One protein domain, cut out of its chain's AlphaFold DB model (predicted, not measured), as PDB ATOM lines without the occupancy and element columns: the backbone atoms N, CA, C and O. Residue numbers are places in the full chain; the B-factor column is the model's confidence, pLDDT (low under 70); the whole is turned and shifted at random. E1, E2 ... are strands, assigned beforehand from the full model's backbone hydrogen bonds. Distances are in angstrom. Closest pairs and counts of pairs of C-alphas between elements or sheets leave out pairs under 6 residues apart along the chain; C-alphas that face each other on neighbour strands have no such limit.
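This is residues 35 to 107 of the 158 residues of the protein "Haemagg_act domain-containing protein" of Nostoc sp. 'Peltigera malacea cyanobiont' DB3992 (UniProt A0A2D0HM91). This is a small, splayed sandwich: the three-strand sheet E2, E3 and E6 is partly face to face with a strongly twisted four-strand sheet, E1, E4, E5 and E7, and the strands of the two sheets cross at 49 degrees. The long strand E5 bends sharply in the second sheet, and the E4 and E5 hairpin reaches out at one end of the longest axis. The printed part has 73 residues, with no named helix and seven named strands, E1 to E7 in chain order; the class is all strand. The first sheet has the order E2, E3, E6 and is mixed; the other is branched at E5 and also mixed. The whole is compact, with a radius of gyration of the C-alphas of 11.9 A and spans of 33 by 25 by 16 A.

Start at E1, residues 37 to 39, an edge strand antiparallel to E5, residues 65 to 73; look there for N 38 and O 72, 2.8 A apart. Next comes the hairpin of E2, residues 45 to 50, and E3, residues 53 to 58, with N 48 and O 55 at 2.9 A. The closest C-alphas of E1 and E2 are those of Pro 39 and Thr 45, 6.0 A apart. E3 runs on into E4, residues 60 to 62, at 55 degrees. E4 and E5 form a hairpin, with N 67 and O 60 at 2.8 A. E5 bends by 85 degrees at residue 70. E6, residues 80 to 83, is parallel to E3, with N 54 and O 80 at 2.8 A. E7, residues 91 to 96, is parallel to E5, with N 68 and O 93 at 2.8 A. E1 and E4 lie on one side of E5, E7 on the other side. E3 and E5 are near each other, with 5 pairs of C-alphas within 10 A; E6 and E7 are only just apart, their closest C-alphas 8.4 A from each other.

Find C-alpha 37 at (187.674, 110.958, 116.627), where E1 begins. E2 then covers 16.7 A and E3 16.8 A, from first to last C-alpha. E4 is three residues long. E5 runs 19.7 A from C-alpha 65 at (190.661, 131.496, 117.165). E6 spans 9.8 A. E7 spans 16.7 A and ends with C-alpha 96 at (195.050, 115.745, 112.420).

The two C-alphas farthest apart are those of Gly 63 and Thr 77, at 34.1 A. The printed part has no cut. No link is long; those from E5 to E6 and from E6 to E7 are short, the others tight. The mean pLDDT of the printed part is 90.5, and residues 35 and 107 are under 70.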
ATOM      1  N   ALA A  35     187.401 104.669 118.986       59.28
ATOM      2  CA  ALA A  35     187.051 106.072 118.824       59.28
ATOM      3  C   ALA A  35     187.639 106.596 117.504       59.28
ATOM      4  O   ALA A  35     188.853 106.718 117.340       59.28
ATOM      5  N   GLN A  36     186.770 106.891 116.537       81.94
ATOM      6  CA  GLN A  36     187.172 107.406 115.221       81.94
ATOM      7  C   GLN A  36     187.604 108.880 115.266       81.94
ATOM      8  O   GLN A  36     188.301 109.347 114.366       81.94
ATOM      9  N   VAL A  37     187.225 109.598 116.326       90.69
ATOM     10  CA  VAL A  37     187.674 110.958 116.627       90.69
ATOM     11  C   VAL A  37     188.385 110.927 117.976       90.69
ATOM     12  O   VAL A  37     187.746 110.760 119.012       90.69
ATOM     13  N   THR A  38     189.707 111.073 117.959       93.56
ATOM     14  CA  THR A  38     190.566 110.961 119.145       93.56
ATOM     15  C   THR A  38     191.503 112.168 119.218       93.56
ATOM     16  O   THR A  38     192.172 112.460 118.224       93.56
ATOM     17  N   PRO A  39     191.576 112.892 120.353       94.62
ATOM     18  CA  PRO A  39     192.522 113.991 120.520       94.62
ATOM     19  C   PRO A  39     193.966 113.470 120.560       94.62
ATOM     20  O   PRO A  39     194.222 112.367 121.035       94.62
ATOM     21  N   ASP A  40     194.934 114.262 120.101       93.75
ATOM     22  CA  ASP A  40     196.355 113.866 120.147       93.75
ATOM     23  C   ASP A  40     197.068 114.228 121.457       93.75
ATOM     24  O   ASP A  40     198.285 114.087 121.557       93.75
ATOM     25  N   SER A  41     196.324 114.713 122.455       91.19
ATOM     26  CA  SER A  41     196.803 115.186 123.764       91.19
ATOM     27  C   SER A  41     197.749 116.399 123.756       91.19
ATOM     28  O   SER A  41     198.195 116.821 124.819       91.19
ATOM     29  N   THR A  42     198.024 117.014 122.599       94.62
ATOM     30  CA  THR A  42     198.897 118.204 122.521       94.62
ATOM     31  C   THR A  42     198.175 119.505 122.861       94.62
ATOM     32  O   THR A  42     198.803 120.454 123.324       94.62
ATOM     33  N   LEU A  43     196.862 119.551 122.629       94.44
ATOM     34  CA  LEU A  43     195.982 120.663 122.985       94.44
ATOM     35  C   LEU A  43     194.904 120.175 123.948       94.44
ATOM     36  O   LEU A  43     194.605 118.982 124.009       94.44
ATOM     37  N   ASN A  44     194.254 121.110 124.640       94.00
ATOM     38  CA  ASN A  44     193.186 120.809 125.596       94.00
ATOM     39  C   ASN A  44     191.856 120.425 124.912       94.00
ATOM     40  O   ASN A  44     190.817 120.992 125.214       94.00
ATOM     41  N   THR A  45     191.882 119.527 123.928       95.69
ATOM     42  CA  THR A  45     190.694 119.076 123.191       95.69
ATOM     43  C   THR A  45     190.044 117.909 123.912       95.69
ATOM     44  O   THR A  45     190.707 116.919 124.217       95.69
ATOM     45  N   THR A  46     188.736 117.991 124.137       94.69
ATOM     46  CA  THR A  46     187.962 116.892 124.718       94.69
ATOM     47  C   THR A  46     186.906 116.440 123.727       94.69
ATOM     48  O   THR A  46     186.209 117.265 123.140       94.69
ATOM     49  N   VAL A  47     186.790 115.125 123.552       93.50
ATOM     50  CA  VAL A  47     185.823 114.503 122.649       93.50
ATOM     51  C   VAL A  47     184.931 113.584 123.466       93.50
ATOM     52  O   VAL A  47     185.422 112.706 124.173       93.50
ATOM     53  N   SER A  48     183.626 113.796 123.364       92.50
ATOM     54  CA  SER A  48     182.599 112.893 123.874       92.50
ATOM     55  C   SER A  48     181.866 112.269 122.696       92.50
ATOM     56  O   SER A  48     181.559 112.958 121.724       92.50
ATOM     57  N   GLN A  49     181.590 110.973 122.765       89.75
ATOM     58  CA  GLN A  49     180.919 110.238 121.698       89.75
ATOM     59  C   GLN A  49     179.583 109.688 122.198       89.75
ATOM     60  O   GLN A  49     179.513 109.039 123.239       89.75
ATOM     61  N   SER A  50     178.532 109.904 121.411       88.38
ATOM     62  CA  SER A  50     177.221 109.283 121.583       88.38
ATOM     63  C   SER A  50     176.799 108.654 120.257       88.38
ATOM     64  O   SER A  50     176.410 109.344 119.312       88.38
ATOM     65  N   GLY A  51     176.946 107.331 120.146       87.00
ATOM     66  CA  GLY A  51     176.769 106.625 118.874       87.00
ATOM     67  C   GLY A  51     177.765 107.117 117.817       87.00
ATOM     68  O   GLY A  51     178.970 107.068 118.041       87.00
ATOM     69  N   ASN A  52     177.262 107.617 116.685       86.94
ATOM     70  CA  ASN A  52     178.077 108.179 115.594       86.94
ATOM     71  C   ASN A  52     178.250 109.709 115.686       86.94
ATOM     72  O   ASN A  52     178.788 110.326 114.764       86.94
ATOM     73  N   ASN A  53     177.769 110.328 116.768       87.69
ATOM     74  CA  ASN A  53     177.872 111.765 116.990       87.69
ATOM     75  C   ASN A  53     178.983 112.068 117.992       87.69
ATOM     76  O   ASN A  53     179.047 111.470 119.067       87.69
ATOM     77  N   PHE A  54     179.836 113.020 117.638       91.31
ATOM     78  CA  PHE A  54     180.994 113.436 118.411       91.31
ATOM     79  C   PHE A  54     180.797 114.882 118.853       91.31
ATOM     80  O   PHE A  54     180.682 115.769 118.014       91.31
ATOM     81  N   THR A  55     180.778 115.127 120.159       93.12
ATOM     82  CA  THR A  55     180.784 116.472 120.734       93.12
ATOM     83  C   THR A  55     182.208 116.828 121.127       93.12
ATOM     84  O   THR A  55     182.841 116.123 121.914       93.12
ATOM     85  N   ILE A  56     182.714 117.916 120.565       94.88
ATOM     86  CA  ILE A  56     184.074 118.404 120.738       94.88
ATOM     87  C   ILE A  56     183.987 119.712 121.515       94.88
ATOM     88  O   ILE A  56     183.356 120.664 121.061       94.88
ATOM     89  N   ILE A  57     184.622 119.740 122.683       94.56
ATOM     90  CA  ILE A  57     184.640 120.892 123.591       94.56
ATOM     91  C   ILE A  57     186.075 121.270 123.954       94.56
ATOM     92  O   ILE A  57     187.035 120.551 123.644       94.56
ATOM     93  N   ASN A  58     186.197 122.385 124.674       95.00
ATOM     94  CA  ASN A  58     187.460 122.972 125.112       95.00
ATOM     95  C   ASN A  58     188.317 123.399 123.906       95.00
ATOM     96  O   ASN A  58     187.806 124.042 122.997       95.00
ATOM     97  N   GLY A  59     189.608 123.077 123.889       92.75
ATOM     98  CA  GLY A  59     190.594 123.556 122.920       92.75
ATOM     99  C   GLY A  59     191.505 124.635 123.506       92.75
ATOM    100  O   GLY A  59     191.385 125.024 124.669       92.75
ATOM    101  N   ASN A  60     192.458 125.108 122.702       96.50
ATOM    102  CA  ASN A  60     193.286 126.254 123.066       96.50
ATOM    103  C   ASN A  60     192.850 127.484 122.284       96.50
ATOM    104  O   ASN A  60     192.843 127.466 121.059       96.50
ATOM    105  N   GLN A  61     192.501 128.551 122.993       95.69
ATOM    106  CA  GLN A  61     192.074 129.806 122.389       95.69
ATOM    107  C   GLN A  61     193.244 130.791 122.304       95.69
ATOM    108  O   GLN A  61     193.955 131.010 123.284       95.69
ATOM    109  N   ILE A  62     193.422 131.413 121.137       96.00
ATOM    110  CA  ILE A  62     194.320 132.557 120.936       96.00
ATOM    111  C   ILE A  62     193.525 133.645 120.215       96.00
ATOM    112  O   ILE A  62     193.190 133.522 119.033       96.00
ATOM    113  N   GLY A  63     193.191 134.715 120.936       96.12
ATOM    114  CA  GLY A  63     192.269 135.735 120.440       96.12
ATOM    115  C   GLY A  63     190.888 135.134 120.162       96.12
ATOM    116  O   GLY A  63     190.291 134.524 121.042       96.12
ATOM    117  N   LYS A  64     190.393 135.282 118.930       95.81
ATOM    118  CA  LYS A  64     189.095 134.734 118.487       95.81
ATOM    119  C   LYS A  64     189.217 133.413 117.721       95.81
ATOM    120  O   LYS A  64     188.297 133.024 117.003       95.81
ATOM    121  N   ASN A  65     190.368 132.754 117.834       97.12
ATOM    122  CA  ASN A  65     190.661 131.496 117.165       97.12
ATOM    123  C   ASN A  65     190.751 130.380 118.203       97.12
ATOM    124  O   ASN A  65     191.491 130.516 119.179       97.12
ATOM    125  N   LEU A  66     190.031 129.288 117.974       96.75
ATOM    126  CA  LEU A  66     190.050 128.093 118.808       96.75
ATOM    127  C   LEU A  66     190.769 126.962 118.075       96.75
ATOM    128  O   LEU A  66     190.455 126.666 116.926       96.75
ATOM    129  N   PHE A  67     191.735 126.335 118.734       97.56
ATOM    130  CA  PHE A  67     192.568 125.287 118.157       97.56
ATOM    131  C   PHE A  67     192.275 123.936 118.811       97.56
ATOM    132  O   PHE A  67     192.323 123.798 120.037       97.56
ATOM    133  N   HIS A  68     192.046 122.934 117.965       97.00
ATOM    134  CA  HIS A  68     191.880 121.533 118.318       97.00
ATOM    135  C   HIS A  68     192.896 120.656 117.592       97.00
ATOM    136  O   HIS A  68     193.301 120.940 116.462       97.00
ATOM    137  N   SER A  69     193.295 119.570 118.247       96.06
ATOM    138  CA  SER A  69     194.291 118.651 117.708       96.06
ATOM    139  C   SER A  69     193.890 117.207 117.950       96.06
ATOM    140  O   SER A  69     193.555 116.820 119.072       96.06
ATOM    141  N   PHE A  70     193.914 116.423 116.879       96.12
ATOM    142  CA  PHE A  70     193.412 115.058 116.835       96.12
ATOM    143  C   PHE A  70     194.491 114.112 116.336       96.12
ATOM    144  O   PHE A  70     195.169 114.405 115.360       96.12
ATOM    145  N   SER A  71     194.632 112.953 116.967       94.94
ATOM    146  CA  SER A  71     195.461 111.869 116.438       94.94
ATOM    147  C   SER A  71     194.711 111.137 115.331       94.94
ATOM    148  O   SER A  71     195.304 110.727 114.342       94.94
ATOM    149  N   GLN A  72     193.389 111.039 115.450       92.88
ATOM    150  CA  GLN A  72     192.516 110.479 114.431       92.88
ATOM    151  C   GLN A  72     191.237 111.302 114.353       92.88
ATOM    152  O   GLN A  72     190.673 111.678 115.377       92.88
ATOM    153  N   PHE A  73     190.777 111.577 113.138       93.00
ATOM    154  CA  PHE A  73     189.514 112.270 112.914       93.00
ATOM    155  C   PHE A  73     188.814 111.641 111.715       93.00
ATOM    156  O   PHE A  73     189.206 111.860 110.571       93.00
ATOM    157  N   SER A  74     187.826 110.793 111.961       91.06
ATOM    158  CA  SER A  74     186.985 110.186 110.931       91.06
ATOM    159  C   SER A  74     185.535 110.202 111.385       91.06
ATOM    160  O   SER A  74     185.244 109.920 112.545       91.06
ATOM    161  N   LEU A  75     184.635 110.539 110.466       88.81
ATOM    162  CA  LEU A  75     183.197 110.568 110.696       88.81
ATOM    163  C   LEU A  75     182.549 109.488 109.826       88.81
ATOM    164  O   LEU A  75     182.690 109.546 108.604       88.81
ATOM    165  N   PRO A  76     181.851 108.508 110.419       84.81
ATOM    166  CA  PRO A  76     181.182 107.461 109.663       84.81
ATOM    167  C   PRO A  76     179.925 108.017 108.983       84.81
ATOM    168  O   PRO A  76     179.459 109.115 109.303       84.81
ATOM    169  N   THR A  77     179.329 107.236 108.079       83.31
ATOM    170  CA  THR A  77     178.047 107.593 107.459       83.31
ATOM    171  C   THR A  77     176.980 107.864 108.515       83.31
ATOM    172  O   THR A  77     176.863 107.133 109.502       83.31
ATOM    173  N   ASN A  78     176.206 108.934 108.315       83.00
ATOM    174  CA  ASN A  78     175.226 109.443 109.284       83.00
ATOM    175  C   ASN A  78     175.824 109.866 110.639       83.00
ATOM    176  O   ASN A  78     175.081 110.062 111.597       83.00
ATOM    177  N   GLY A  79     177.147 110.006 110.734       84.19
ATOM    178  CA  GLY A  79     177.819 110.606 111.879       84.19
ATOM    179  C   GLY A  79     177.926 112.123 111.771       84.19
ATOM    180  O   GLY A  79     177.758 112.712 110.697       84.19
ATOM    181  N   SER A  80     178.218 112.771 112.894       87.38
ATOM    182  CA  SER A  80     178.427 114.218 112.952       87.38
ATOM    183  C   SER A  80     179.489 114.588 113.981       87.38
ATOM    184  O   SER A  80     179.646 113.901 114.986       87.38
ATOM    185  N   ALA A  81     180.216 115.674 113.728       91.12
ATOM    186  CA  ALA A  81     181.071 116.323 114.715       91.12
ATOM    187  C   ALA A  81     180.477 117.689 115.050       91.12
ATOM    188  O   ALA A  81     180.324 118.535 114.168       91.12
ATOM    189  N   PHE A  82     180.136 117.888 116.314       92.94
ATOM    190  CA  PHE A  82     179.622 119.135 116.846       92.94
ATOM    191  C   PHE A  82     180.701 119.798 117.694       92.94
ATOM    192  O   PHE A  82     181.123 119.242 118.705       92.94
ATOM    193  N   PHE A  83     181.154 120.973 117.266       94.25
ATOM    194  CA  PHE A  83     182.075 121.804 118.033       94.25
ATOM    195  C   PHE A  83     181.244 122.748 118.895       94.25
ATOM    196  O   PHE A  83     180.561 123.623 118.368       94.25
ATOM    197  N   ASP A  84     181.272 122.529 120.204       92.75
ATOM    198  CA  ASP A  84     180.556 123.350 121.175       92.75
ATOM    199  C   ASP A  84     181.533 124.370 121.771       92.75
ATOM    200  O   ASP A  84     182.373 124.056 122.621       92.75
ATOM    201  N   ASN A  85     181.481 125.585 121.223       92.12
ATOM    202  CA  ASN A  85     182.392 126.683 121.521       92.12
ATOM    203  C   ASN A  85     181.646 127.929 122.015       92.12
ATOM    204  O   ASN A  85     180.463 128.133 121.747       92.12
ATOM    205  N   ALA A  86     182.378 128.822 122.682       89.88
ATOM    206  CA  ALA A  86     181.854 130.109 123.123       89.88
ATOM    207  C   ALA A  86     181.531 131.049 121.940       89.88
ATOM    208  O   ALA A  86     182.111 130.937 120.856       89.88
ATOM    209  N   THR A  87     180.604 131.990 122.147       91.56
ATOM    210  CA  THR A  87     180.063 132.886 121.103       91.56
ATOM    211  C   THR A  87     181.047 133.945 120.599       91.56
ATOM    212  O   THR A  87     180.807 134.561 119.562       91.56
ATOM    213  N   ASP A  88     182.150 134.174 121.310       93.25
ATOM    214  CA  ASP A  88     183.221 135.107 120.946       93.25
ATOM    215  C   ASP A  88     184.260 134.500 119.983       93.25
ATOM    216  O   ASP A  88     185.054 135.240 119.385       93.25
ATOM    217  N   ILE A  89     184.235 133.175 119.789       93.88
ATOM    218  CA  ILE A  89     185.076 132.459 118.824       93.88
ATOM    219  C   ILE A  89     184.579 132.722 117.400       93.88
ATOM    220  O   ILE A  89     183.417 132.498 117.071       93.88
ATOM    221  N   GLN A  90     185.486 133.172 116.533       94.38
ATOM    222  CA  GLN A  90     185.213 133.415 115.114       94.38
ATOM    223  C   GLN A  90     185.683 132.267 114.225       94.38
ATOM    224  O   GLN A  90     185.030 131.967 113.230       94.38
ATOM    225  N   ASN A  91     186.808 131.637 114.571       94.94
ATOM    226  CA  ASN A  91     187.396 130.566 113.774       94.94
ATOM    227  C   ASN A  91     187.745 129.367 114.648       94.94
ATOM    228  O   ASN A  91     188.271 129.526 115.751       94.94
ATOM    229  N   ILE A  92     187.526 128.172 114.105       94.50
ATOM    230  CA  ILE A  92     187.924 126.907 114.715       94.50
ATOM    231  C   ILE A  92     188.898 126.219 113.765       94.50
ATOM    232  O   ILE A  92     188.580 125.970 112.604       94.50
ATOM    233  N   PHE A  93     190.086 125.912 114.265       96.19
ATOM    234  CA  PHE A  93     191.127 125.200 113.542       96.19
ATOM    235  C   PHE A  93     191.278 123.809 114.135       96.19
ATOM    236  O   PHE A  93     191.566 123.661 115.320       96.19
ATOM    237  N   ALA A  94     191.119 122.789 113.303       93.44
ATOM    238  CA  ALA A  94     191.361 121.403 113.665       93.44
ATOM    239  C   ALA A  94     192.551 120.878 112.860       93.44
ATOM    240  O   ALA A  94     192.577 121.020 111.637       93.44
ATOM    241  N   ARG A  95     193.523 120.257 113.531       94.75
ATOM    242  CA  ARG A  95     194.602 119.514 112.864       94.75
ATOM    243  C   ARG A  95     194.523 118.031 113.198       94.75
ATOM    244  O   ARG A  95     194.159 117.672 114.317       94.75
ATOM    245  N   VAL A  96     194.905 117.193 112.238       94.19
ATOM    246  CA  VAL A  96     195.050 115.745 112.420       94.19
ATOM    247  C   VAL A  96     196.534 115.406 112.333       94.19
ATOM    248  O   VAL A  96     197.180 115.750 111.347       94.19
ATOM    249  N   THR A  97     197.087 114.796 113.378       94.31
ATOM    250  CA  THR A  97     198.521 114.488 113.504       94.31
ATOM    251  C   THR A  97     198.849 113.017 113.267       94.31
ATOM    252  O   THR A  97     200.020 112.677 113.101       94.31
ATOM    253  N   GLY A  98     197.849 112.132 113.220       86.62
ATOM    254  CA  GLY A  98     198.060 110.730 112.868       86.62
ATOM    255  C   GLY A  98     198.328 110.520 111.379       86.62
ATOM    256  O   GLY A  98     197.929 111.315 110.534       86.62
ATOM    257  N   GLY A  99     198.993 109.408 111.057       84.12
ATOM    258  CA  GLY A  99     199.312 109.018 109.676       84.12
ATOM    259  C   GLY A  99     198.193 108.267 108.944       84.12
ATOM    260  O   GLY A  99     198.359 107.912 107.780       84.12
ATOM    261  N   SER A 100     197.075 107.990 109.617       83.81
ATOM    262  CA  SER A 100     195.930 107.290 109.030       83.81
ATOM    263  C   SER A 100     195.046 108.247 108.235       83.81
ATOM    264  O   SER A 100     194.836 109.391 108.633       83.81
ATOM    265  N   VAL A 101     194.477 107.759 107.132       83.62
ATOM    266  CA  VAL A 101     193.528 108.525 106.316       83.62
ATOM    267  C   VAL A 101     192.277 108.868 107.130       83.62
ATOM    268  O   VAL A 101     191.666 107.998 107.749       83.62
ATOM    269  N   SER A 102     191.879 110.138 107.084       86.19
ATOM    270  CA  SER A 102     190.613 110.629 107.629       86.19
ATOM    271  C   SER A 102     189.474 110.395 106.643       86.19
ATOM    272  O   SER A 102     189.456 111.012 105.580       86.19
ATOM    273  N   ASN A 103     188.501 109.555 107.002       83.88
ATOM    274  CA  ASN A 103     187.296 109.365 106.195       83.88
ATOM    275  C   ASN A 103     186.129 110.177 106.780       83.88
ATOM    276  O   ASN A 103     185.827 110.038 107.965       83.88
ATOM    277  N   ILE A 104     185.505 111.048 105.981       84.12
ATOM    278  CA  ILE A 104     184.479 112.006 106.434       84.12
ATOM    279  C   ILE A 104     183.183 111.767 105.656       84.12
ATOM    280  O   ILE A 104     182.808 112.532 104.769       84.12
ATOM    281  N   ASP A 105     182.482 110.702 106.027       79.75
ATOM    282  CA  ASP A 105     181.205 110.297 105.430       79.75
ATOM    283  C   ASP A 105     179.990 110.840 106.202       79.75
ATOM    284  O   ASP A 105     178.861 110.408 105.968       79.75
ATOM    285  N   GLY A 106     180.212 111.777 107.132       70.00
ATOM    286  CA  GLY A 106     179.180 112.372 107.986       70.00
ATOM    287  C   GLY A 106     178.015 113.009 107.217       70.00
ATOM    288  O   GLY A 106     178.027 113.088 105.993       70.00
ATOM    289  N   PHE A 107     176.979 113.459 107.936       62.78
ATOM    290  CA  PHE A 107     175.698 113.899 107.356       62.78
ATOM    291  C   PHE A 107     175.861 114.820 106.128       62.78
ATOM    292  O   PHE A 107     176.116 116.021 106.238       62.78
TER     293      PHE A 107